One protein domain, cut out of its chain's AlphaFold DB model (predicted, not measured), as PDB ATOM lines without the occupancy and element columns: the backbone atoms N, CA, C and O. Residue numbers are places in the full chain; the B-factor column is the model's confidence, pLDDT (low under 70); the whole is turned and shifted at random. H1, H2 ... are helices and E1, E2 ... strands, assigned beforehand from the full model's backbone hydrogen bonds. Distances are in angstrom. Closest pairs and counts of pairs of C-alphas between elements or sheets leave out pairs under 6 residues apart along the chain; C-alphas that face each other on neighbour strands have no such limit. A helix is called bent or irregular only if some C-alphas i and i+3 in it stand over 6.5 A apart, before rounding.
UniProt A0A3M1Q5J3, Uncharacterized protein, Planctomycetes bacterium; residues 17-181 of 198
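Overview. This is residues 17 to 181 of the 198 residues of an uncharacterized protein of Planctomycetes bacterium (UniProt A0A3M1Q5J3). The domain is a closed barrel of seven strands, E3 to E9, with one long helix, H1, packed across its outside. The hairpin of E1 and E2 extends the wall beside the first part of E9, and E2 runs on into E3; in the long loop between E5 and E6, residues 79 to 84 stick out from the body. The printed part has 165 residues, with nine named strands followed by one named helix, and its class is mostly strand. Round the ring the order is E3, E4, E5, E6, E7, E8, E9 and back to E3, mixed, with E9 and E3 the parallel pair. The whole is compact, with a radius of gyration of the C-alphas of 16.1 A and spans of 48 by 38 by 35 A.

Arrangement. E1, residues 17 to 22, and E2, residues 29 to 35, form an antiparallel hairpin at 152 degrees, with N 19 and O 31 within hydrogen-bond range at 2.8 A. On the other side of E1 is E9, residues 148 to 159, antiparallel to it at 164 degrees, with N 20 and O 150 2.8 A apart. E2 runs on into E3, residues 37 to 42, across a break of 1 residue, at 75 degrees, and the two meet only through their link. E3 begins a meander, each strand the antiparallel neighbour of the one before, that goes on through E4, residues 48 to 56, E5, residues 66 to 74, E6, residues 92 to 100, E7, residues 103 to 117, and E8, residues 124 to 140, to E9. Within hydrogen-bond range are N 39 and O 51 of E3 and E4 at 2.9 A, N 52 and O 70 of E4 and E5 at 2.8 A, N 71 and O 95 of E5 and E6 at 2.8 A, and N 96 and O 107 of E6 and E7 at 2.8 A. E7 bends by 79 degrees at residue 112, E8 by 91 degrees at residue 130 and E9 by 66 degrees at residue 153. N 112 and O 130 of E7 and E8 are within hydrogen-bond range at 2.8 A, and so are N 126 and O 155 of E8 and E9 at 2.8 A. The pairing of E9 is staggered: residues 148 to 153 pair with E1, 149 to 157 with E8, and 158 to 159 with E3, where N 40 and O 158 are 2.8 A apart. H1, residues 161 to 181, is on the barrel and outside it, at a height over the sheet of 7.7 A, and runs across the strands at 70 degrees to E5 on the local plane. Its closest C-alpha pairs include Thr 164 with Ala 51 of E4, 5.0 A, and Glu 178 with Val 139 of E8, 5.3 A. In H1, 14 of 17 O i to N i+4 pairs are within hydrogen-bond range.

Along the chain. E1 begins at C-alpha 17, (-15.602, -56.892, -54.679). E1, E2 and E3 hold 6, 7 and 6 residues. E4, E5 and E6, 9 residues each, measure 26.6 A, 26.1 A and 26.6 A from first to last C-alpha. E7 measures 36.4 A, E8, the longest strand by residues with 17, 35.0 A, and E9 31.0 A. H1 measures 31.3 A and ends at C-alpha 181, (-10.293, -25.848, -51.889). It is neither bent nor irregular, but only just: C-alphas 175 and 178 are 6.0 A apart.

Size, cuts and confidence. The two C-alphas farthest apart, those of Ala 60 and Lys 82, are 52.6 A apart. The printed part has no cut. The link from E5 to E6, residues 75 to 91, is long, and its residues 79 to 84 stand free. The mean pLDDT of the printed part is 92.6, and residues 59 and 80 are under 70.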
ATOM      1  N   LEU A  17     -14.381 -57.623 -54.374       97.12
ATOM      2  CA  LEU A  17     -15.602 -56.892 -54.679       97.12
ATOM      3  C   LEU A  17     -15.712 -56.680 -56.185       97.12
ATOM      4  O   LEU A  17     -14.708 -56.587 -56.890       97.12
ATOM      5  N   THR A  18     -16.945 -56.597 -56.655       97.06
ATOM      6  CA  THR A  18     -17.286 -56.145 -57.997       97.06
ATOM      7  C   THR A  18     -18.002 -54.813 -57.861       97.06
ATOM      8  O   THR A  18     -18.978 -54.711 -57.113       97.06
ATOM      9  N   LEU A  19     -17.515 -53.809 -58.581       97.25
ATOM     10  CA  LEU A  19     -18.168 -52.523 -58.743       97.25
ATOM     11  C   LEU A  19     -18.819 -52.487 -60.123       97.25
ATOM     12  O   LEU A  19     -18.202 -52.849 -61.119       97.25
ATOM     13  N   GLU A  20     -20.071 -52.069 -60.171       97.69
ATOM     14  CA  GLU A  20     -20.809 -51.798 -61.399       97.69
ATOM     15  C   GLU A  20     -21.062 -50.296 -61.446       97.69
ATOM     16  O   GLU A  20     -21.811 -49.767 -60.618       97.69
ATOM     17  N   SER A  21     -20.385 -49.607 -62.358       97.12
ATOM     18  CA  SER A  21     -20.480 -48.162 -62.507       97.12
ATOM     19  C   SER A  21     -21.457 -47.783 -63.607       97.12
ATOM     20  O   SER A  21     -21.417 -48.331 -64.704       97.12
ATOM     21  N   TYR A  22     -22.299 -46.797 -63.319       97.12
ATOM     22  CA  TYR A  22     -23.256 -46.201 -64.244       97.12
ATOM     23  C   TYR A  22     -22.789 -44.801 -64.664       97.12
ATOM     24  O   TYR A  22     -23.573 -43.851 -64.650       97.12
ATOM     25  N   ALA A  23     -21.497 -44.650 -64.977       94.56
ATOM     26  CA  ALA A  23     -20.972 -43.422 -65.578       94.56
ATOM     27  C   ALA A  23     -21.668 -43.137 -66.922       94.56
ATOM     28  O   ALA A  23     -22.110 -42.015 -67.163       94.56
ATOM     29  N   ASP A  24     -21.856 -44.188 -67.726       95.50
ATOM     30  CA  ASP A  24     -22.836 -44.236 -68.806       95.50
ATOM     31  C   ASP A  24     -24.031 -45.108 -68.362       95.50
ATOM     32  O   ASP A  24     -23.863 -46.302 -68.093       95.50
ATOM     33  N   PRO A  25     -25.255 -44.554 -68.255       93.06
ATOM     34  CA  PRO A  25     -26.418 -45.312 -67.798       93.06
ATOM     35  C   PRO A  25     -26.866 -46.409 -68.777       93.06
ATOM     36  O   PRO A  25     -27.606 -47.307 -68.371       93.06
ATOM     37  N   TYR A  26     -26.458 -46.346 -70.048       97.38
ATOM     38  CA  TYR A  26     -26.800 -47.339 -71.069       97.38
ATOM     39  C   TYR A  26     -25.760 -48.452 -71.178       97.38
ATOM     40  O   TYR A  26     -26.099 -49.561 -71.599       97.38
ATOM     41  N   PHE A  27     -24.523 -48.178 -70.764       97.19
ATOM     42  CA  PHE A  27     -23.410 -49.119 -70.822       97.19
ATOM     43  C   PHE A  27     -22.711 -49.209 -69.460       97.19
ATOM     44  O   PHE A  27     -21.643 -48.627 -69.281       97.19
ATOM     45  N   PRO A  28     -23.298 -49.938 -68.488       96.88
ATOM     46  CA  PRO A  28     -22.673 -50.125 -67.188       96.88
ATOM     47  C   PRO A  28     -21.314 -50.815 -67.317       96.88
ATOM     48  O   PRO A  28     -21.171 -51.824 -68.013       96.88
ATOM     49  N   GLU A  29     -20.323 -50.290 -66.607       96.81
ATOM     50  CA  GLU A  29     -18.964 -50.823 -66.594       96.81
ATOM     51  C   GLU A  29     -18.730 -51.658 -65.338       96.81
ATOM     52  O   GLU A  29     -19.149 -51.290 -64.238       96.81
ATOM     53  N   HIS A  30     -18.038 -52.788 -65.485       96.19
ATOM     54  CA  HIS A  30     -17.782 -53.712 -64.386       96.19
ATOM     55  C   HIS A  30     -16.299 -53.741 -64.024       96.19
ATOM     56  O   HIS A  30     -15.454 -54.126 -64.830       96.19
ATOM     57  N   TYR A  31     -16.004 -53.430 -62.768       95.25
ATOM     58  CA  TYR A  31     -14.662 -53.410 -62.207       95.25
ATOM     59  C   TYR A  31     -14.544 -54.477 -61.122       95.25
ATOM     60  O   TYR A  31     -15.363 -54.539 -60.206       95.25
ATOM     61  N   ALA A  32     -13.526 -55.329 -61.202       94.94
ATOM     62  CA  ALA A  32     -13.232 -56.306 -60.159       94.94
ATOM     63  C   ALA A  32     -12.057 -55.812 -59.313       94.94
ATOM     64  O   ALA A  32     -10.949 -55.656 -59.821       94.94
ATOM     65  N   VAL A  33     -12.284 -55.620 -58.016       95.12
ATOM     66  CA  VAL A  33     -11.263 -55.149 -57.076       95.12
ATOM     67  C   VAL A  33     -10.926 -56.262 -56.100       95.12
ATOM     68  O   VAL A  33     -11.803 -56.908 -55.519       95.12
ATOM     69  N   ARG A  34      -9.629 -56.505 -55.931       95.31
ATOM     70  CA  ARG A  34      -9.087 -57.459 -54.968       95.31
ATOM     71  C   ARG A  34      -8.321 -56.682 -53.907       95.31
ATOM     72  O   ARG A  34      -7.311 -56.069 -54.227       95.31
ATOM     73  N   PHE A  35      -8.773 -56.767 -52.664       95.44
ATOM     74  CA  PHE A  35      -8.110 -56.113 -51.540       95.44
ATOM     75  C   PHE A  35      -6.982 -56.992 -51.007       95.44
ATOM     76  O   PHE A  35      -7.179 -58.187 -50.760       95.44
ATOM     77  N   ASP A  36      -5.795 -56.406 -50.870       94.25
ATOM     78  CA  ASP A  36      -4.604 -57.072 -50.349       94.25
ATOM     79  C   ASP A  36      -4.598 -57.076 -48.818       94.25
ATOM     80  O   ASP A  36      -4.152 -58.045 -48.194       94.25
ATOM     81  N   ARG A  37      -5.172 -56.029 -48.217       95.75
ATOM     82  CA  ARG A  37      -5.317 -55.870 -46.772       95.75
ATOM     83  C   ARG A  37      -6.774 -55.627 -46.416       95.75
ATOM     84  O   ARG A  37      -7.479 -54.877 -47.085       95.75
ATOM     85  N   CYS A  38      -7.243 -56.303 -45.375       97.69
ATOM     86  CA  CYS A  38      -8.593 -56.128 -44.864       97.69
ATOM     87  C   CYS A  38      -8.602 -56.400 -43.362       97.69
ATOM     88  O   CYS A  38      -8.236 -57.494 -42.914       97.69
ATOM     89  N   SER A  39      -9.030 -55.402 -42.601       97.88
ATOM     90  CA  SER A  39      -9.068 -55.425 -41.147       97.88
ATOM     91  C   SER A  39     -10.436 -55.016 -40.629       97.88
ATOM     92  O   SER A  39     -11.248 -54.422 -41.340       97.88
ATOM     93  N   TYR A  40     -10.736 -55.415 -39.400       98.25
ATOM     94  CA  TYR A  40     -11.922 -54.961 -38.703       98.25
ATOM     95  C   TYR A  40     -11.637 -54.742 -37.221       98.25
ATOM     96  O   TYR A  40     -10.742 -55.358 -36.633       98.25
ATOM     97  N   TYR A  41     -12.489 -53.943 -36.589       96.88
ATOM     98  CA  TYR A  41     -12.653 -53.942 -35.142       96.88
ATOM     99  C   TYR A  41     -14.123 -53.775 -34.764       96.88
ATOM    100  O   TYR A  41     -14.966 -53.398 -35.578       96.88
ATOM    101  N   ARG A  42     -14.444 -54.107 -33.514       95.94
ATOM    102  CA  ARG A  42     -15.786 -53.934 -32.955       95.94
ATOM    103  C   ARG A  42     -15.762 -52.866 -31.880       95.94
ATOM    104  O   ARG A  42     -14.852 -52.844 -31.053       95.94
ATOM    105  N   LEU A  43     -16.769 -52.011 -31.898       95.50
ATOM    106  CA  LEU A  43     -17.010 -51.010 -30.870       95.50
ATOM    107  C   LEU A  43     -17.701 -51.647 -29.653       95.50
ATOM    108  O   LEU A  43     -18.146 -52.796 -29.691       95.50
ATOM    109  N   SER A  44     -17.772 -50.916 -28.539       94.06
ATOM    110  CA  SER A  44     -18.395 -51.400 -27.297       94.06
ATOM    111  C   SER A  44     -19.919 -51.503 -27.385       94.06
ATOM    112  O   SER A  44     -20.519 -52.364 -26.746       94.06
ATOM    113  N   ASP A  45     -20.545 -50.654 -28.202       93.19
ATOM    114  CA  ASP A  45     -21.953 -50.775 -28.606       93.19
ATOM    115  C   ASP A  45     -22.187 -51.984 -29.527       93.19
ATOM    116  O   ASP A  45     -23.319 -52.437 -29.681       93.19
ATOM    117  N   GLY A  46     -21.098 -52.574 -30.030       91.50
ATOM    118  CA  GLY A  46     -20.969 -53.735 -30.896       91.50
ATOM    119  C   GLY A  46     -21.299 -53.491 -32.361       91.50
ATOM    120  O   GLY A  46     -21.539 -54.474 -33.067       91.50
ATOM    121  N   ASP A  47     -21.246 -52.237 -32.797       95.75
ATOM    122  CA  ASP A  47     -21.018 -51.896 -34.196       95.75
ATOM    123  C   ASP A  47     -19.690 -52.503 -34.669       95.75
ATOM    124  O   ASP A  47     -18.756 -52.729 -33.884       95.75
ATOM    125  N   ALA A  48     -19.596 -52.783 -35.965       96.44
ATOM    126  CA  ALA A  48     -18.374 -53.278 -36.584       96.44
ATOM    127  C   ALA A  48     -17.874 -52.276 -37.620       96.44
ATOM    128  O   ALA A  48     -18.622 -51.840 -38.491       96.44
ATOM    129  N   GLN A  49     -16.593 -51.947 -37.528       97.94
ATOM    130  CA  GLN A  49     -15.886 -51.144 -38.515       97.94
ATOM    131  C   GLN A  49     -14.977 -52.080 -39.293       97.94
ATOM    132  O   GLN A  49     -14.236 -52.860 -38.689       97.94
ATOM    133  N   VAL A  50     -15.053 -52.030 -40.613       98.12
ATOM    134  CA  VAL A  50     -14.228 -52.835 -41.512       98.12
ATOM    135  C   VAL A  50     -13.523 -51.890 -42.460       98.12
ATOM    136  O   VAL A  50     -14.164 -51.047 -43.080       98.12
ATOM    137  N   ALA A  51     -12.222 -52.070 -42.619       98.38
ATOM    138  CA  ALA A  51     -11.448 -51.374 -43.622       98.38
ATOM    139  C   ALA A  51     -10.804 -52.364 -44.588       98.38
ATOM    140  O   ALA A  51     -10.456 -53.491 -44.226       98.38
ATOM    141  N   ALA A  52     -10.628 -51.938 -45.830       98.12
ATOM    142  CA  ALA A  52      -9.844 -52.668 -46.803       98.12
ATOM    143  C   ALA A  52      -9.006 -51.709 -47.643       98.12
ATOM    144  O   ALA A  52      -9.388 -50.562 -47.876       98.12
ATOM    145  N   HIS A  53      -7.862 -52.204 -48.088       97.62
ATOM    146  CA  HIS A  53      -6.936 -51.509 -48.964       97.62
ATOM    147  C   HIS A  53      -6.570 -52.422 -50.135       97.62
ATOM    148  O   HIS A  53      -6.538 -53.646 -49.981       97.62
ATOM    149  N   ALA A  54      -6.379 -51.824 -51.306       95.75
ATOM    150  CA  ALA A  54      -5.831 -52.458 -52.492       95.75
ATOM    151  C   ALA A  54      -4.905 -51.458 -53.185       95.75
ATOM    152  O   ALA A  54      -5.379 -50.423 -53.642       95.75
ATOM    153  N   GLY A  55      -3.620 -51.782 -53.294       92.38
ATOM    154  CA  GLY A  55      -2.708 -51.060 -54.178       92.38
ATOM    155  C   GLY A  55      -2.653 -51.756 -55.533       92.38
ATOM    156  O   GLY A  55      -2.357 -52.954 -55.597       92.38
ATOM    157  N   TYR A  56      -2.951 -51.036 -56.610       84.25
ATOM    158  CA  TYR A  56      -2.732 -51.499 -57.976       84.25
ATOM    159  C   TYR A  56      -1.609 -50.682 -58.603       84.25
ATOM    160  O   TYR A  56      -1.691 -49.461 -58.697       84.25
ATOM    161  N   LEU A  57      -0.567 -51.376 -59.047       73.38
ATOM    162  CA  LEU A  57       0.473 -50.801 -59.884       73.38
ATOM    163  C   LEU A  57       0.319 -51.415 -61.272       73.38
ATOM    164  O   LEU A  57       0.490 -52.631 -61.420       73.38
ATOM    165  N   ASP A  58      -0.007 -50.601 -62.274       73.25
ATOM    166  CA  ASP A  58       0.013 -51.081 -63.649       73.25
ATOM    167  C   ASP A  58       1.468 -51.291 -64.088       73.25
ATOM    168  O   ASP A  58       2.288 -50.374 -64.060       73.25
ATOM    169  N   ALA A  59       1.812 -52.518 -64.478       66.31
ATOM    170  CA  ALA A  59       3.160 -52.826 -64.945       66.31
ATOM    171  C   ALA A  59       3.476 -52.164 -66.298       66.31
ATOM    172  O   ALA A  59       4.650 -51.958 -66.607       66.31
ATOM    173  N   ALA A  60       2.452 -51.863 -67.106       72.69
ATOM    174  CA  ALA A  60       2.606 -51.183 -68.385       72.69
ATOM    175  C   ALA A  60       2.733 -49.664 -68.209       72.69
ATOM    176  O   ALA A  60       3.530 -49.039 -68.908       72.69
ATOM    177  N   GLU A  61       2.006 -49.090 -67.248       73.50
ATOM    178  CA  GLU A  61       2.019 -47.654 -66.951       73.50
ATOM    179  C   GLU A  61       2.149 -47.407 -65.439       73.50
ATOM    180  O   GLU A  61       1.162 -47.143 -64.756       73.50
ATOM    181  N   PRO A  62       3.378 -47.452 -64.889       71.12
ATOM    182  CA  PRO A  62       3.604 -47.312 -63.449       71.12
ATOM    183  C   PRO A  62       3.137 -45.976 -62.859       71.12
ATOM    184  O   PRO A  62       2.916 -45.894 -61.656       71.12
ATOM    185  N   SER A  63       2.994 -44.939 -63.692       71.69
ATOM    186  CA  SER A  63       2.433 -43.636 -63.309       71.69
ATOM    187  C   SER A  63       0.935 -43.688 -62.999       71.69
ATOM    188  O   SER A  63       0.398 -42.742 -62.440       71.69
ATOM    189  N   LEU A  64       0.254 -44.783 -63.340       76.69
ATOM    190  CA  LEU A  64      -1.131 -45.053 -62.961       76.69
ATOM    191  C   LEU A  64      -1.183 -45.944 -61.716       76.69
ATOM    192  O   LEU A  64      -1.941 -46.914 -61.660       76.69
ATOM    193  N   ALA A  65      -0.350 -45.647 -60.716       87.06
ATOM    194  CA  ALA A  65      -0.513 -46.244 -59.400       87.06
ATOM    195  C   ALA A  65      -1.871 -45.802 -58.834       87.06
ATOM    196  O   ALA A  65      -2.143 -44.608 -58.693       87.06
ATOM    197  N   VAL A  66      -2.741 -46.772 -58.555       92.75
ATOM    198  CA  VAL A  66      -4.074 -46.528 -58.005       92.75
ATOM    199  C   VAL A  66      -4.205 -47.261 -56.681       92.75
ATOM    200  O   VAL A  66      -4.263 -48.493 -56.644       92.75
ATOM    201  N   ASP A  67      -4.330 -46.501 -55.601       95.44
ATOM    202  CA  ASP A  67      -4.704 -47.030 -54.298       95.44
ATOM    203  C   ASP A  67      -6.216 -46.928 -54.106       95.44
ATOM    204  O   ASP A  67      -6.848 -45.895 -54.333       95.44
ATOM    205  N   GLN A  68      -6.817 -48.025 -53.666       96.50
ATOM    206  CA  GLN A  68      -8.246 -48.130 -53.412       96.50
ATOM    207  C   GLN A  68      -8.467 -48.452 -51.940       96.50
ATOM    208  O   GLN A  68      -7.969 -49.452 -51.417       96.50
ATOM    209  N   TYR A  69      -9.251 -47.612 -51.275       97.94
ATOM    210  CA  TYR A  69      -9.587 -47.742 -49.864       97.94
ATOM    211  C   TYR A  69     -11.086 -47.963 -49.720       97.94
ATOM    212  O   TYR A  69     -11.893 -47.314 -50.381       97.94
ATOM    213  N   LEU A  70     -11.470 -48.854 -48.818       98.44
ATOM    214  CA  LEU A  70     -12.856 -49.116 -48.463       98.44
ATOM    215  C   LEU A  70     -13.004 -49.033 -46.953       98.44
ATOM    216  O   LEU A  70     -12.193 -49.590 -46.219       98.44
ATOM    217  N   HIS A  71     -14.081 -48.405 -46.503       98.56
ATOM    218  CA  HIS A  71     -14.505 -48.413 -45.117       98.56
ATOM    219  C   HIS A  71     -15.998 -48.738 -45.029       98.56
ATOM    220  O   HIS A  71     -16.819 -48.096 -45.685       98.56
ATOM    221  N   LEU A  72     -16.348 -49.741 -44.228       98.25
ATOM    222  CA  LEU A  72     -17.719 -50.132 -43.916       98.25
ATOM    223  C   LEU A  72     -17.959 -49.932 -42.424       98.25
ATOM    224  O   LEU A  72     -17.288 -50.559 -41.605       98.25
ATOM    225  N   HIS A  73     -18.962 -49.128 -42.083       98.00
ATOM    226  CA  HIS A  73     -19.462 -49.016 -40.714       98.00
ATOM    227  C   HIS A  73     -20.805 -49.725 -40.625       98.00
ATOM    228  O   HIS A  73     -21.817 -49.220 -41.108       98.00
ATOM    229  N   MET A  74     -20.802 -50.903 -40.011       97.19
ATOM    230  CA  MET A  74     -21.988 -51.715 -39.767       97.19
ATOM    231  C   MET A  74     -22.591 -51.385 -38.403       97.19
ATOM    232  O   MET A  74     -21.910 -51.514 -37.384       97.19
ATOM    233  N   PHE A  75     -23.874 -51.038 -38.390       94.25
ATOM    234  CA  PHE A  75     -24.621 -50.657 -37.184       94.25
ATOM    235  C   PHE A  75     -25.633 -51.727 -36.735       94.25
ATOM    236  O   PHE A  75     -26.419 -51.523 -35.809       94.25
ATOM    237  N   TRP A  76     -25.659 -52.885 -37.404       81.31
ATOM    238  CA  TRP A  76     -26.617 -53.953 -37.123       81.31
ATOM    239  C   TRP A  76     -25.995 -55.182 -36.462       81.31
ATOM    240  O   TRP A  76     -24.933 -55.676 -36.844       81.31
ATOM    241  N   LYS A  77     -26.736 -55.735 -35.494       77.06
ATOM    242  CA  LYS A  77     -26.483 -57.043 -34.884       77.06
ATOM    243  C   LYS A  77     -27.640 -57.987 -35.203       77.06
ATOM    244  O   LYS A  77     -28.638 -57.958 -34.472       77.06
ATOM    245  N   PRO A  78     -27.530 -58.858 -36.222       70.88
ATOM    246  CA  PRO A  78     -28.518 -59.910 -36.391       70.88
ATOM    247  C   PRO A  78     -28.579 -60.742 -35.117       70.88
ATOM    248  O   PRO A  78     -27.547 -61.193 -34.617       70.88
ATOM    249  N   TRP A  79     -29.785 -60.973 -34.600       75.75
ATOM    250  CA  TRP A  79     -30.034 -62.067 -33.670       75.75
ATOM    251  C   TRP A  79     -30.482 -63.271 -34.496       75.75
ATOM    252  O   TRP A  79     -31.640 -63.297 -34.938       75.75
ATOM    253  N   PRO A  80     -29.601 -64.262 -34.738       68.81
ATOM    254  CA  PRO A  80     -29.939 -65.402 -35.575       68.81
ATOM    255  C   PRO A  80     -31.197 -66.099 -35.052       68.81
ATOM    256  O   PRO A  80     -31.294 -66.417 -33.866       68.81
ATOM    257  N   GLY A  81     -32.175 -66.305 -35.933       78.00
ATOM    258  CA  GLY A  81     -33.439 -66.964 -35.598       78.00
ATOM    259  C   GLY A  81     -34.489 -66.090 -34.902       78.00
ATOM    260  O   GLY A  81     -35.565 -66.603 -34.604       78.00
ATOM    261  N   LYS A  82     -34.226 -64.798 -34.649       80.44
ATOM    262  CA  LYS A  82     -35.236 -63.862 -34.110       80.44
ATOM    263  C   LYS A  82     -35.516 -62.668 -35.010       80.44
ATOM    264  O   LYS A  82     -36.665 -62.248 -35.097       80.44
ATOM    265  N   THR A  83     -34.495 -62.120 -35.658       79.19
ATOM    266  CA  THR A  83     -34.667 -60.985 -36.568       79.19
ATOM    267  C   THR A  83     -34.874 -61.527 -37.982       79.19
ATOM    268  O   THR A  83     -33.936 -62.126 -38.512       79.19
ATOM    269  N   PRO A  84     -36.072 -61.394 -38.587       75.44
ATOM    270  CA  PRO A  84     -36.245 -61.709 -39.996       75.44
ATOM    271  C   PRO A  84     -35.345 -60.782 -40.803       75.44
ATOM    272  O   PRO A  84     -35.327 -59.569 -40.595       75.44
ATOM    273  N   ASP A  85     -34.566 -61.390 -41.680       78.31
ATOM    274  CA  ASP A  85     -33.569 -60.697 -42.463       78.31
ATOM    275  C   ASP A  85     -34.180 -60.287 -43.801       78.31
ATOM    276  O   ASP A  85     -34.743 -61.125 -44.511       78.31
ATOM    277  N   ASN A  86     -34.128 -58.997 -44.123       82.81
ATOM    278  CA  ASN A  86     -34.581 -58.494 -45.409       82.81
ATOM    279  C   ASN A  86     -33.368 -57.901 -46.138       82.81
ATOM    280  O   ASN A  86     -32.893 -56.851 -45.700       82.81
ATOM    281  N   PRO A  87     -32.912 -58.506 -47.251       76.50
ATOM    282  CA  PRO A  87     -31.713 -58.077 -47.976       76.50
ATOM    283  C   PRO A  87     -31.834 -56.688 -48.618       76.50
ATOM    284  O   PRO A  87     -30.861 -56.169 -49.161       76.50
ATOM    285  N   THR A  88     -33.020 -56.069 -48.581       82.31
ATOM    286  CA  THR A  88     -33.214 -54.667 -48.982       82.31
ATOM    287  C   THR A  88     -33.041 -53.668 -47.837       82.31
ATOM    288  O   THR A  88     -33.126 -52.461 -48.067       82.31
ATOM    289  N   SER A  89     -32.818 -54.143 -46.609       90.00
ATOM    290  CA  SER A  89     -32.561 -53.282 -45.451       90.00
ATOM    291  C   SER A  89     -31.177 -52.663 -45.560       90.00
ATOM    292  O   SER A  89     -30.275 -53.255 -46.131       90.00
ATOM    293  N   ILE A  90     -30.990 -51.478 -44.990       94.50
ATOM    294  CA  ILE A  90     -29.665 -50.869 -44.881       94.50
ATOM    295  C   ILE A  90     -29.153 -51.151 -43.476       94.50
ATOM    296  O   ILE A  90     -29.825 -50.808 -42.503       94.50
ATOM    297  N   ASP A  91     -27.977 -51.762 -43.381       95.38
ATOM    298  CA  ASP A  91     -27.358 -52.154 -42.112       95.38
ATOM    299  C   ASP A  91     -25.918 -51.637 -41.942       95.38
ATOM    300  O   ASP A  91     -25.298 -51.817 -40.886       95.38
ATOM    301  N   ALA A  92     -25.406 -50.966 -42.977       97.38
ATOM    302  CA  ALA A  92     -24.093 -50.364 -42.988       97.38
ATOM    303  C   ALA A  92     -24.046 -49.078 -43.823       97.38
ATOM    304  O   ALA A  92     -24.792 -48.890 -44.790       97.38
ATOM    305  N   THR A  93     -23.113 -48.199 -43.471       98.19
ATOM    306  CA  THR A  93     -22.633 -47.140 -44.364       98.19
ATOM    307  C   THR A  93     -21.335 -47.582 -45.023       98.19
ATOM    308  O   THR A  93     -20.579 -48.383 -44.467       98.19
ATOM    309  N   VAL A  94     -21.089 -47.087 -46.232       98.44
ATOM    310  CA  VAL A  94     -19.889 -47.403 -47.004       98.44
ATOM    311  C   VAL A  94     -19.225 -46.119 -47.479       98.44
ATOM    312  O   VAL A  94     -19.891 -45.212 -47.977       98.44
ATOM    313  N   ARG A  95     -17.902 -46.061 -47.338       98.44
ATOM    314  CA  ARG A  95     -17.041 -45.048 -47.943       98.44
ATOM    315  C   ARG A  95     -15.998 -45.760 -48.789       98.44
ATOM    316  O   ARG A  95     -15.415 -46.750 -48.352       98.44
ATOM    317  N   TYR A  96     -15.777 -45.269 -49.994       98.06
ATOM    318  CA  TYR A  96     -14.833 -45.830 -50.944       98.06
ATOM    319  C   TYR A  96     -13.998 -44.705 -51.536       98.06
ATOM    320  O   TYR A  96     -14.557 -43.704 -51.968       98.06
ATOM    321  N   ALA A  97     -12.679 -44.842 -51.546       97.25
ATOM    322  CA  ALA A  97     -11.790 -43.839 -52.110       97.25
ATOM    323  C   ALA A  97     -10.880 -44.468 -53.159       97.25
ATOM    324  O   ALA A  97     -10.335 -45.549 -52.942       97.25
ATOM    325  N   ILE A  98     -10.716 -43.762 -54.271       95.94
ATOM    326  CA  ILE A  98      -9.717 -44.042 -55.299       95.94
ATOM    327  C   ILE A  98      -8.699 -42.913 -55.223       95.94
ATOM    328  O   ILE A  98      -9.083 -41.746 -55.306       95.94
ATOM    329  N   VAL A  99      -7.431 -43.254 -55.043       95.31
ATOM    330  CA  VAL A  99      -6.328 -42.304 -54.912       95.31
ATOM    331  C   VAL A  99      -5.277 -42.613 -55.966       95.31
ATOM    332  O   VAL A  99      -4.903 -43.767 -56.152       95.31
ATOM    333  N   THR A 100      -4.821 -41.572 -56.645       94.19
ATOM    334  CA  THR A 100      -3.711 -41.580 -57.596       94.19
ATOM    335  C   THR A 100      -2.688 -40.524 -57.179       94.19
ATOM    336  O   THR A 100      -2.929 -39.749 -56.248       94.19
ATOM    337  N   ASP A 101      -1.556 -40.460 -57.875       92.25
ATOM    338  CA  ASP A 101      -0.551 -39.416 -57.637       92.25
ATOM    339  C   ASP A 101      -1.098 -38.000 -57.914       92.25
ATOM    340  O   ASP A 101      -0.728 -37.040 -57.236       92.25
ATOM    341  N   ASP A 102      -2.027 -37.879 -58.867       92.69
ATOM    342  CA  ASP A 102      -2.586 -36.598 -59.318       92.69
ATOM    343  C   ASP A 102      -3.840 -36.155 -58.542       92.69
ATOM    344  O   ASP A 102      -4.289 -35.008 -58.666       92.69
ATOM    345  N   GLY A 103      -4.442 -37.036 -57.738       94.31
ATOM    346  CA  GLY A 103      -5.672 -36.702 -57.031       94.31
ATOM    347  C   GLY A 103      -6.359 -37.854 -56.314       94.31
ATOM    348  O   GLY A 103      -5.872 -38.976 -56.229       94.31
ATOM    349  N   ALA A 104      -7.541 -37.572 -55.776       95.50
ATOM    350  CA  ALA A 104      -8.388 -38.573 -55.147       95.50
ATOM    351  C   ALA A 104      -9.876 -38.307 -55.381       95.50
ATOM    352  O   ALA A 104     -10.320 -37.161 -55.390       95.50
ATOM    353  N   ALA A 105     -10.661 -39.373 -55.509       96.25
ATOM    354  CA  ALA A 105     -12.117 -39.319 -55.545       96.25
ATOM    355  C   ALA A 105     -12.697 -40.158 -54.402       96.25
ATOM    356  O   ALA A 105     -12.330 -41.323 -54.232       96.25
ATOM    357  N   VAL A 106     -13.617 -39.575 -53.629       97.38
ATOM    358  CA  VAL A 106     -14.304 -40.244 -52.519       97.38
ATOM    359  C   VAL A 106     -15.774 -40.435 -52.859       97.38
ATOM    360  O   VAL A 106     -16.467 -39.527 -53.327       97.38
ATOM    361  N   TYR A 107     -16.248 -41.639 -52.584       97.69
ATOM    362  CA  TYR A 107     -17.597 -42.107 -52.804       97.69
ATOM    363  C   TYR A 107     -18.203 -42.542 -51.477       97.69
ATOM    364  O   TYR A 107     -17.548 -43.207 -50.676       97.69
ATOM    365  N   GLU A 108     -19.468 -42.217 -51.256       98.44
ATOM    366  CA  GLU A 108     -20.196 -42.602 -50.052       98.44
ATOM    367  C   GLU A 108     -21.567 -43.164 -50.385       98.44
ATOM    368  O   GLU A 108     -22.163 -42.873 -51.426       98.44
ATOM    369  N   GLY A 109     -22.086 -43.966 -49.465       98.00
ATOM    370  CA  GLY A 109     -23.478 -44.354 -49.472       98.00
ATOM    371  C   GLY A 109     -23.780 -45.430 -48.449       98.00
ATOM    372  O   GLY A 109     -23.268 -45.419 -47.328       98.00
ATOM    373  N   THR A 110     -24.663 -46.342 -48.824       97.94
ATOM    374  CA  THR A 110     -25.265 -47.306 -47.906       97.94
ATOM    375  C   THR A 110     -25.171 -48.718 -48.444       97.94
ATOM    376  O   THR A 110     -25.120 -48.938 -49.657       97.94
ATOM    377  N   ALA A 111     -25.128 -49.677 -47.525       97.31
ATOM    378  CA  ALA A 111     -24.947 -51.078 -47.836       97.31
ATOM    379  C   ALA A 111     -25.807 -51.980 -46.948       97.31
ATOM    380  O   ALA A 111     -26.262 -51.593 -45.868       97.31
ATOM    381  N   TYR A 112     -25.992 -53.192 -47.454       95.81
ATOM    382  CA  TYR A 112     -26.471 -54.349 -46.730       95.81
ATOM    383  C   TYR A 112     -25.355 -55.402 -46.702       95.81
ATOM    384  O   TYR A 112     -24.905 -55.883 -47.755       95.81
ATOM    385  N   VAL A 113     -24.867 -55.718 -45.505       95.56
ATOM    386  CA  VAL A 113     -23.650 -56.493 -45.278       95.56
ATOM    387  C   VAL A 113     -23.921 -57.603 -44.280       95.56
ATOM    388  O   VAL A 113     -24.101 -57.369 -43.096       95.56
ATOM    389  N   TYR A 114     -23.814 -58.848 -44.730       93.56
ATOM    390  CA  TYR A 114     -23.989 -60.007 -43.867       93.56
ATOM    391  C   TYR A 114     -22.658 -60.422 -43.212       93.56
ATOM    392  O   TYR A 114     -21.767 -60.926 -43.915       93.56
ATOM    393  N   PRO A 115     -22.484 -60.264 -41.881       94.12
ATOM    394  CA  PRO A 115     -21.271 -60.674 -41.193       94.12
ATOM    395  C   PRO A 115     -21.368 -62.131 -40.729       94.12
ATOM    396  O   PRO A 115     -22.353 -62.573 -40.135       94.12
ATOM    397  N   ARG A 116     -20.288 -62.887 -40.900       93.19
ATOM    398  CA  ARG A 116     -20.148 -64.257 -40.409       93.19
ATOM    399  C   ARG A 116     -18.769 -64.457 -39.797       93.19
ATOM    400  O   ARG A 116     -17.753 -64.255 -40.453       93.19
ATOM    401  N   LYS A 117     -18.714 -64.934 -38.552       92.44
ATOM    402  CA  LYS A 117     -17.439 -65.351 -37.954       92.44
ATOM    403  C   LYS A 117     -16.930 -66.618 -38.650       92.44
ATOM    404  O   LYS A 117     -17.697 -67.566 -38.860       92.44
ATOM    405  N   ALA A 118     -15.651 -66.646 -39.012       92.06
ATOM    406  CA  ALA A 118     -15.021 -67.853 -39.525       92.06
ATOM    407  C   ALA A 118     -14.995 -68.960 -38.450       92.06
ATOM    408  O   ALA A 118     -14.845 -68.700 -37.261       92.06
ATOM    409  N   ARG A 119     -15.158 -70.227 -38.859       89.88
ATOM    410  CA  ARG A 119     -15.317 -71.356 -37.917       89.88
ATOM    411  C   ARG A 119     -14.068 -71.631 -37.068       89.88
ATOM    412  O   ARG A 119     -14.198 -72.143 -35.962       89.88
ATOM    413  N   PHE A 120     -12.885 -71.325 -37.596       91.62
ATOM    414  CA  PHE A 120     -11.591 -71.715 -37.020       91.62
ATOM    415  C   PHE A 120     -10.595 -70.550 -36.917       91.62
ATOM    416  O   PHE A 120      -9.405 -70.775 -36.730       91.62
ATOM    417  N   SER A 121     -11.060 -69.313 -37.078       92.69
ATOM    418  CA  SER A 121     -10.236 -68.109 -36.964       92.69
ATOM    419  C   SER A 121     -11.070 -66.969 -36.396       92.69
ATOM    420  O   SER A 121     -12.300 -66.999 -36.465       92.69
ATOM    421  N   ASP A 122     -10.402 -65.946 -35.871       94.88
ATOM    422  CA  ASP A 122     -11.079 -64.717 -35.458       94.88
ATOM    423  C   ASP A 122     -11.438 -63.804 -36.633       94.88
ATOM    424  O   ASP A 122     -12.120 -62.811 -36.435       94.88
ATOM    425  N   ASP A 123     -11.073 -64.172 -37.860       95.81
ATOM    426  CA  ASP A 123     -11.483 -63.449 -39.059       95.81
ATOM    427  C   ASP A 123     -13.009 -63.265 -39.155       95.81
ATOM    428  O   ASP A 123     -13.811 -64.184 -38.919       95.81
ATOM    429  N   LEU A 124     -13.394 -62.075 -39.606       95.19
ATOM    430  CA  LEU A 124     -14.755 -61.718 -39.957       95.19
ATOM    431  C   LEU A 124     -14.932 -61.869 -41.471       95.19
ATOM    432  O   LEU A 124     -14.308 -61.163 -42.262       95.19
ATOM    433  N   LEU A 125     -15.784 -62.807 -41.876       95.81
ATOM    434  CA  LEU A 125     -16.226 -62.932 -43.261       95.81
ATOM    435  C   LEU A 125     -17.424 -62.016 -43.461       95.81
ATOM    436  O   LEU A 125     -18.377 -62.060 -42.689       95.81
ATOM    437  N   LEU A 126     -17.385 -61.203 -44.502       95.94
ATOM    438  CA  LEU A 126     -18.438 -60.256 -44.829       95.94
ATOM    439  C   LEU A 126     -18.916 -60.568 -46.235       95.94
ATOM    440  O   LEU A 126     -18.099 -60.770 -47.135       95.94
ATOM    441  N   LYS A 127     -20.229 -60.592 -46.427       96.06
ATOM    442  CA  LYS A 127     -20.842 -60.632 -47.750       96.06
ATOM    443  C   LYS A 127     -21.601 -59.331 -47.952       96.06
ATOM    444  O   LYS A 127     -22.605 -59.104 -47.287       96.06
ATOM    445  N   VAL A 128     -21.113 -58.488 -48.852       96.88
ATOM    446  CA  VAL A 128     -21.825 -57.282 -49.275       96.88
ATOM    447  C   VAL A 128     -22.803 -57.709 -50.360       96.88
ATOM    448  O   VAL A 128     -22.380 -58.034 -51.473       96.88
ATOM    449  N   GLU A 129     -24.095 -57.793 -50.036       95.81
ATOM    450  CA  GLU A 129     -25.093 -58.223 -51.027       95.81
ATOM    451  C   GLU A 129     -25.563 -57.067 -51.897       95.81
ATOM    452  O   GLU A 129     -25.852 -57.261 -53.077       95.81
ATOM    453  N   SER A 130     -25.622 -55.865 -51.326       95.25
ATOM    454  CA  SER A 130     -25.863 -54.648 -52.080       95.25
ATOM    455  C   SER A 130     -25.220 -53.457 -51.389       95.25
ATOM    456  O   SER A 130     -25.265 -53.324 -50.169       95.25
ATOM    457  N   ALA A 131     -24.623 -52.580 -52.176       97.56
ATOM    458  CA  ALA A 131     -24.188 -51.269 -51.742       97.56
ATOM    459  C   ALA A 131     -24.397 -50.287 -52.888       97.56
ATOM    460  O   ALA A 131     -24.252 -50.656 -54.056       97.56
ATOM    461  N   ARG A 132     -24.761 -49.050 -52.560       97.88
ATOM    462  CA  ARG A 132     -24.863 -47.950 -53.521       97.88
ATOM    463  C   ARG A 132     -23.927 -46.842 -53.100       97.88
ATOM    464  O   ARG A 132     -23.924 -46.457 -51.937       97.88
ATOM    465  N   LEU A 133     -23.173 -46.339 -54.060       98.12
ATOM    466  CA  LEU A 133     -22.148 -45.331 -53.880       98.12
ATOM    467  C   LEU A 133     -22.418 -44.158 -54.812       98.12
ATOM    468  O   LEU A 133     -22.772 -44.350 -55.978       98.12
ATOM    469  N   LYS A 134     -22.216 -42.952 -54.291       97.62
ATOM    470  CA  LYS A 134     -22.203 -41.704 -55.050       97.62
ATOM    471  C   LYS A 134     -20.938 -40.941 -54.735       97.62
ATOM    472  O   LYS A 134     -20.483 -40.955 -53.595       97.62
ATOM    473  N   ARG A 135     -20.380 -40.269 -55.735       96.81
ATOM    474  CA  ARG A 135     -19.215 -39.414 -55.526       96.81
ATOM    475  C   ARG A 135     -19.615 -38.226 -54.660       96.81
ATOM    476  O   ARG A 135     -20.572 -37.529 -54.989       96.81
ATOM    477  N   VAL A 136     -18.887 -38.020 -53.571       96.56
ATOM    478  CA  VAL A 136     -19.109 -36.904 -52.644       96.56
ATOM    479  C   VAL A 136     -17.954 -35.921 -52.624       96.56
ATOM    480  O   VAL A 136     -18.189 -34.777 -52.259       96.56
ATOM    481  N   ALA A 137     -16.752 -36.358 -53.021       95.44
ATOM    482  CA  ALA A 137     -15.589 -35.490 -53.067       95.44
ATOM    483  C   ALA A 137     -14.607 -35.824 -54.190       95.44
ATOM    484  O   ALA A 137     -14.437 -36.995 -54.545       95.44
ATOM    485  N   VAL A 138     -13.942 -34.796 -54.718       96.00
ATOM    486  CA  VAL A 138     -12.820 -34.872 -55.660       96.00
ATOM    487  C   VAL A 138     -11.719 -33.893 -55.250       96.00
ATOM    488  O   VAL A 138     -11.964 -32.717 -55.003       96.00
ATOM    489  N   VAL A 139     -10.478 -34.367 -55.209       94.81
ATOM    490  CA  VAL A 139      -9.276 -33.566 -54.950       94.81
ATOM    491  C   VAL A 139      -8.315 -33.743 -56.119       94.81
ATOM    492  O   VAL A 139      -8.075 -34.872 -56.536       94.81
ATOM    493  N   GLY A 140      -7.740 -32.647 -56.618       93.50
ATOM    494  CA  GLY A 140      -6.781 -32.685 -57.727       93.50
ATOM    495  C   GLY A 140      -7.418 -33.106 -59.052       93.50
ATOM    496  O   GLY A 140      -8.591 -32.823 -59.302       93.50
ATOM    497  N   GLU A 141      -6.645 -33.795 -59.889       91.50
ATOM    498  CA  GLU A 141      -7.068 -34.303 -61.201       91.50
ATOM    499  C   GLU A 141      -7.453 -35.786 -61.121       91.50
ATOM    500  O   GLU A 141      -7.076 -36.607 -61.956       91.50
ATOM    501  N   ALA A 142      -8.210 -36.151 -60.081       88.31
ATOM    502  CA  ALA A 142      -8.624 -37.532 -59.885       88.31
ATOM    503  C   ALA A 142      -9.440 -38.031 -61.091       88.31
ATOM    504  O   ALA A 142     -10.403 -37.367 -61.503       88.31
ATOM    505  N   PRO A 143      -9.127 -39.218 -61.634       80.38
ATOM    506  CA  PRO A 143      -9.856 -39.740 -62.771       80.38
ATOM    507  C   PRO A 143     -11.310 -40.017 -62.370       80.38
ATOM    508  O   PRO A 143     -11.600 -40.632 -61.341       80.38
ATOM    509  N   ALA A 144     -12.252 -39.570 -63.199       84.31
ATOM    510  CA  ALA A 144     -13.681 -39.796 -63.000       84.31
ATOM    511  C   ALA A 144     -14.084 -41.232 -63.394       84.31
ATOM    512  O   ALA A 144     -14.972 -41.418 -64.217       84.31
ATOM    513  N   LEU A 145     -13.416 -42.236 -62.813       86.50
ATOM    514  CA  LEU A 145     -13.565 -43.649 -63.183       86.50
ATOM    515  C   LEU A 145     -14.957 -44.195 -62.878       86.50
ATOM    516  O   LEU A 145     -15.450 -45.060 -63.590       86.50
ATOM    517  N   LEU A 146     -15.582 -43.710 -61.803       94.50
ATOM    518  CA  LEU A 146     -16.885 -44.199 -61.374       94.50
ATOM    519  C   LEU A 146     -17.928 -43.075 -61.346       94.50
ATOM    520  O   LEU A 146     -17.689 -42.015 -60.756       94.50
ATOM    521  N   GLY A 147     -19.098 -43.347 -61.928       94.75
ATOM    522  CA  GLY A 147     -20.348 -42.612 -61.718       94.75
ATOM    523  C   GLY A 147     -21.118 -43.118 -60.491       94.75
ATOM    524  O   GLY A 147     -20.523 -43.591 -59.515       94.75
ATOM    525  N   ASP A 148     -22.454 -43.069 -60.540       96.94
ATOM    526  CA  ASP A 148     -23.290 -43.798 -59.574       96.94
ATOM    527  C   ASP A 148     -22.905 -45.280 -59.636       96.94
ATOM    528  O   ASP A 148     -22.798 -45.848 -60.718       96.94
ATOM    529  N   THR A 149     -22.633 -45.904 -58.491       97.81
ATOM    530  CA  THR A 149     -21.979 -47.219 -58.475       97.81
ATOM    531  C   THR A 149     -22.691 -48.188 -57.549       97.81
ATOM    532  O   THR A 149     -23.126 -47.830 -56.453       97.81
ATOM    533  N   ARG A 150     -22.805 -49.442 -57.987       97.81
ATOM    534  CA  ARG A 150     -23.194 -50.572 -57.144       97.81
ATOM    535  C   ARG A 150     -21.972 -51.377 -56.760       97.81
ATOM    536  O   ARG A 150     -21.082 -51.570 -57.576       97.81
ATOM    537  N   LEU A 151     -21.947 -51.869 -55.530       97.50
ATOM    538  CA  LEU A 151     -20.859 -52.696 -55.023       97.50
ATOM    539  C   LEU A 151     -21.426 -53.969 -54.394       97.50
ATOM    540  O   LEU A 151     -22.375 -53.921 -53.610       97.50
ATOM    541  N   VAL A 152     -20.841 -55.111 -54.755       98.06
ATOM    542  CA  VAL A 152     -21.181 -56.439 -54.222       98.06
ATOM    543  C   VAL A 152     -19.920 -57.275 -54.044       98.06
ATOM    544  O   VAL A 152     -18.922 -57.052 -54.723       98.06
ATOM    545  N   GLY A 153     -19.952 -58.276 -53.168       97.06
ATOM    546  CA  GLY A 153     -18.881 -59.267 -53.083       97.06
ATOM    547  C   GLY A 153     -18.611 -59.746 -51.669       97.06
ATOM    548  O   GLY A 153     -19.498 -59.748 -50.814       97.06
ATOM    549  N   THR A 154     -17.385 -60.198 -51.427       97.44
ATOM    550  CA  THR A 154     -16.991 -60.782 -50.146       97.44
ATOM    551  C   THR A 154     -15.670 -60.229 -49.655       97.44
ATOM    552  O   THR A 154     -14.713 -60.116 -50.418       97.44
ATOM    553  N   LEU A 155     -15.594 -59.966 -48.356       97.56
ATOM    554  CA  LEU A 155     -14.373 -59.552 -47.677       97.56
ATOM    555  C   LEU A 155     -14.042 -60.544 -46.567       97.56
ATOM    556  O   LEU A 155     -14.930 -61.101 -45.919       97.56
ATOM    557  N   ARG A 156     -12.750 -60.749 -46.338       96.94
ATOM    558  CA  ARG A 156     -12.226 -61.491 -45.196       96.94
ATOM    559  C   ARG A 156     -11.333 -60.562 -44.392       96.94
ATOM    560  O   ARG A 156     -10.180 -60.345 -44.753       96.94
ATOM    561  N   ALA A 157     -11.882 -60.033 -43.309       97.19
ATOM    562  CA  ALA A 157     -11.218 -59.061 -42.460       97.19
ATOM    563  C   ALA A 157     -10.564 -59.737 -41.250       97.19
ATOM    564  O   ALA A 157     -11.180 -60.581 -40.596       97.19
ATOM    565  N   LYS A 158      -9.330 -59.352 -40.923       97.12
ATOM    566  CA  LYS A 158      -8.623 -59.784 -39.706       97.12
ATOM    567  C   LYS A 158      -8.846 -58.786 -38.562       97.12
ATOM    568  O   LYS A 158      -9.048 -57.609 -38.838       97.12
ATOM    569  N   PRO A 159      -8.813 -59.210 -37.288       97.81
ATOM    570  CA  PRO A 159      -8.921 -58.270 -36.178       97.81
ATOM    571  C   PRO A 159      -7.664 -57.389 -36.100       97.81
ATOM    572  O   PRO A 159      -6.605 -57.866 -35.698       97.81
ATOM    573  N   ASP A 160      -7.784 -56.116 -36.478       97.94
ATOM    574  CA  ASP A 160      -6.722 -55.108 -36.354       97.94
ATOM    575  C   ASP A 160      -7.343 -53.708 -36.262       97.94
ATOM    576  O   ASP A 160      -7.740 -53.094 -37.254       97.94
ATOM    577  N   GLN A 161      -7.448 -53.208 -35.032       97.81
ATOM    578  CA  GLN A 161      -8.051 -51.907 -34.760       97.81
ATOM    579  C   GLN A 161      -7.209 -50.742 -35.284       97.81
ATOM    580  O   GLN A 161      -7.781 -49.743 -35.717       97.81
ATOM    581  N   ALA A 162      -5.880 -50.843 -35.219       98.19
ATOM    582  CA  ALA A 162      -5.006 -49.752 -35.627       98.19
ATOM    583  C   ALA A 162      -5.123 -49.537 -37.138       98.19
ATOM    584  O   ALA A 162      -5.448 -48.434 -37.573       98.19
ATOM    585  N   GLU A 163      -4.995 -50.615 -37.917       97.81
ATOM    586  CA  GLU A 163      -5.105 -50.546 -39.375       97.81
ATOM    587  C   GLU A 163      -6.491 -50.062 -39.827       97.81
ATOM    588  O   GLU A 163      -6.592 -49.214 -40.717       97.81
ATOM    589  N   THR A 164      -7.569 -50.542 -39.192       98.31
ATOM    590  CA  THR A 164      -8.925 -50.098 -39.555       98.31
ATOM    591  C   THR A 164      -9.116 -48.601 -39.312       98.31
ATOM    592  O   THR A 164      -9.662 -47.900 -40.166       98.31
ATOM    593  N   LEU A 165      -8.658 -48.093 -38.162       97.75
ATOM    594  CA  LEU A 165      -8.756 -46.671 -37.833       97.75
ATOM    595  C   LEU A 165      -7.884 -45.803 -38.740       97.75
ATOM    596  O   LEU A 165      -8.294 -44.695 -39.086       97.75
ATOM    597  N   ASP A 166      -6.699 -46.279 -39.116       97.94
ATOM    598  CA  ASP A 166      -5.797 -45.539 -39.993       97.94
ATOM    599  C   ASP A 166      -6.394 -45.372 -41.392       97.94
ATOM    600  O   ASP A 166      -6.415 -44.253 -41.909       97.94
ATOM    601  N   ILE A 167      -6.976 -46.434 -41.962       98.19
ATOM    602  CA  ILE A 167      -7.678 -46.358 -43.252       98.19
ATOM    603  C   ILE A 167      -8.901 -45.435 -43.161       98.19
ATOM    604  O   ILE A 167      -9.067 -44.562 -44.013       98.19
ATOM    605  N   ALA A 168      -9.734 -45.574 -42.125       97.81
ATOM    606  CA  ALA A 168     -10.916 -44.726 -41.954       97.81
ATOM    607  C   ALA A 168     -10.537 -43.235 -41.884       97.81
ATOM    608  O   ALA A 168     -11.068 -42.409 -42.625       97.81
ATOM    609  N   ARG A 169      -9.541 -42.895 -41.055       97.94
ATOM    610  CA  ARG A 169      -9.026 -41.522 -40.926       97.94
ATOM    611  C   ARG A 169      -8.396 -41.007 -42.210       97.94
ATOM    612  O   ARG A 169      -8.438 -39.803 -42.454       97.94
ATOM    613  N   TYR A 170      -7.750 -41.876 -42.981       97.38
ATOM    614  CA  TYR A 170      -7.169 -41.495 -44.258       97.38
ATOM    615  C   TYR A 170      -8.263 -41.047 -45.233       97.38
ATOM    616  O   TYR A 170      -8.181 -39.933 -45.747       97.38
ATOM    617  N   ILE A 171      -9.336 -41.834 -45.384       97.38
ATOM    618  CA  ILE A 171     -10.498 -41.464 -46.211       97.38
ATOM    619  C   ILE A 171     -11.099 -40.127 -45.743       97.38
ATOM    620  O   ILE A 171     -11.347 -39.246 -46.566       97.38
ATOM    621  N   ASP A 172     -11.268 -39.939 -44.430       96.75
ATOM    622  CA  ASP A 172     -11.818 -38.699 -43.862       96.75
ATOM    623  C   ASP A 172     -10.961 -37.471 -44.188       96.75
ATOM    624  O   ASP A 172     -11.479 -36.412 -44.550       96.75
ATOM    625  N   LYS A 173      -9.635 -37.601 -44.067       96.00
ATOM    626  CA  LYS A 173      -8.695 -36.526 -44.405       96.00
ATOM    627  C   LYS A 173      -8.771 -36.178 -45.887       96.00
ATOM    628  O   LYS A 173      -8.814 -34.993 -46.208       96.00
ATOM    629  N   THR A 174      -8.820 -37.184 -46.756       94.50
ATOM    630  CA  THR A 174      -8.928 -37.000 -48.207       94.50
ATOM    631  C   THR A 174     -10.221 -36.275 -48.579       94.50
ATOM    632  O   THR A 174     -10.177 -35.285 -49.303       94.50
ATOM    633  N   ALA A 175     -11.358 -36.677 -48.006       93.25
ATOM    634  CA  ALA A 175     -12.633 -35.989 -48.219       93.25
ATOM    635  C   ALA A 175     -12.615 -34.536 -47.699       93.25
ATOM    636  O   ALA A 175     -13.144 -33.626 -48.334       93.25
ATOM    637  N   ALA A 176     -11.962 -34.279 -46.560       93.12
ATOM    638  CA  ALA A 176     -11.899 -32.939 -45.980       93.12
ATOM    639  C   ALA A 176     -11.040 -31.949 -46.793       93.12
ATOM    640  O   ALA A 176     -11.274 -30.739 -46.711       93.12
ATOM    641  N   MET A 177     -10.055 -32.421 -47.564       89.88
ATOM    642  CA  MET A 177      -9.182 -31.555 -48.371       89.88
ATOM    643  C   MET A 177      -9.948 -30.808 -49.472       89.88
ATOM    644  O   MET A 177      -9.692 -29.621 -49.679       89.88
ATOM    645  N   GLU A 178     -10.934 -31.444 -50.110       83.69
ATOM    646  CA  GLU A 178     -11.773 -30.797 -51.130       83.69
ATOM    647  C   GLU A 178     -12.560 -29.620 -50.544       83.69
ATOM    648  O   GLU A 178     -12.572 -28.527 -51.116       83.69
ATOM    649  N   SER A 179     -13.165 -29.813 -49.366       79.12
ATOM    650  CA  SER A 179     -14.036 -28.804 -48.747       79.12
ATOM    651  C   SER A 179     -13.338 -27.452 -48.536       79.12
ATOM    652  O   SER A 179     -13.971 -26.399 -48.603       79.12
ATOM    653  N   ARG A 180     -12.011 -27.466 -48.335       79.31
ATOM    654  CA  ARG A 180     -11.186 -26.261 -48.170       79.31
ATOM    655  C   ARG A 180     -10.830 -25.594 -49.496       79.31
ATOM    656  O   ARG A 180     -10.784 -24.367 -49.544       79.31
ATOM    657  N   SER A 181     -10.601 -26.376 -50.552       76.56
ATOM    658  CA  SER A 181     -10.293 -25.848 -51.889       76.56
ATOM    659  C   SER A 181     -11.472 -25.037 -52.439       76.56
ATOM    660  O   SER A 181     -11.316 -23.883 -52.840       76.56
TER     661      SER A 181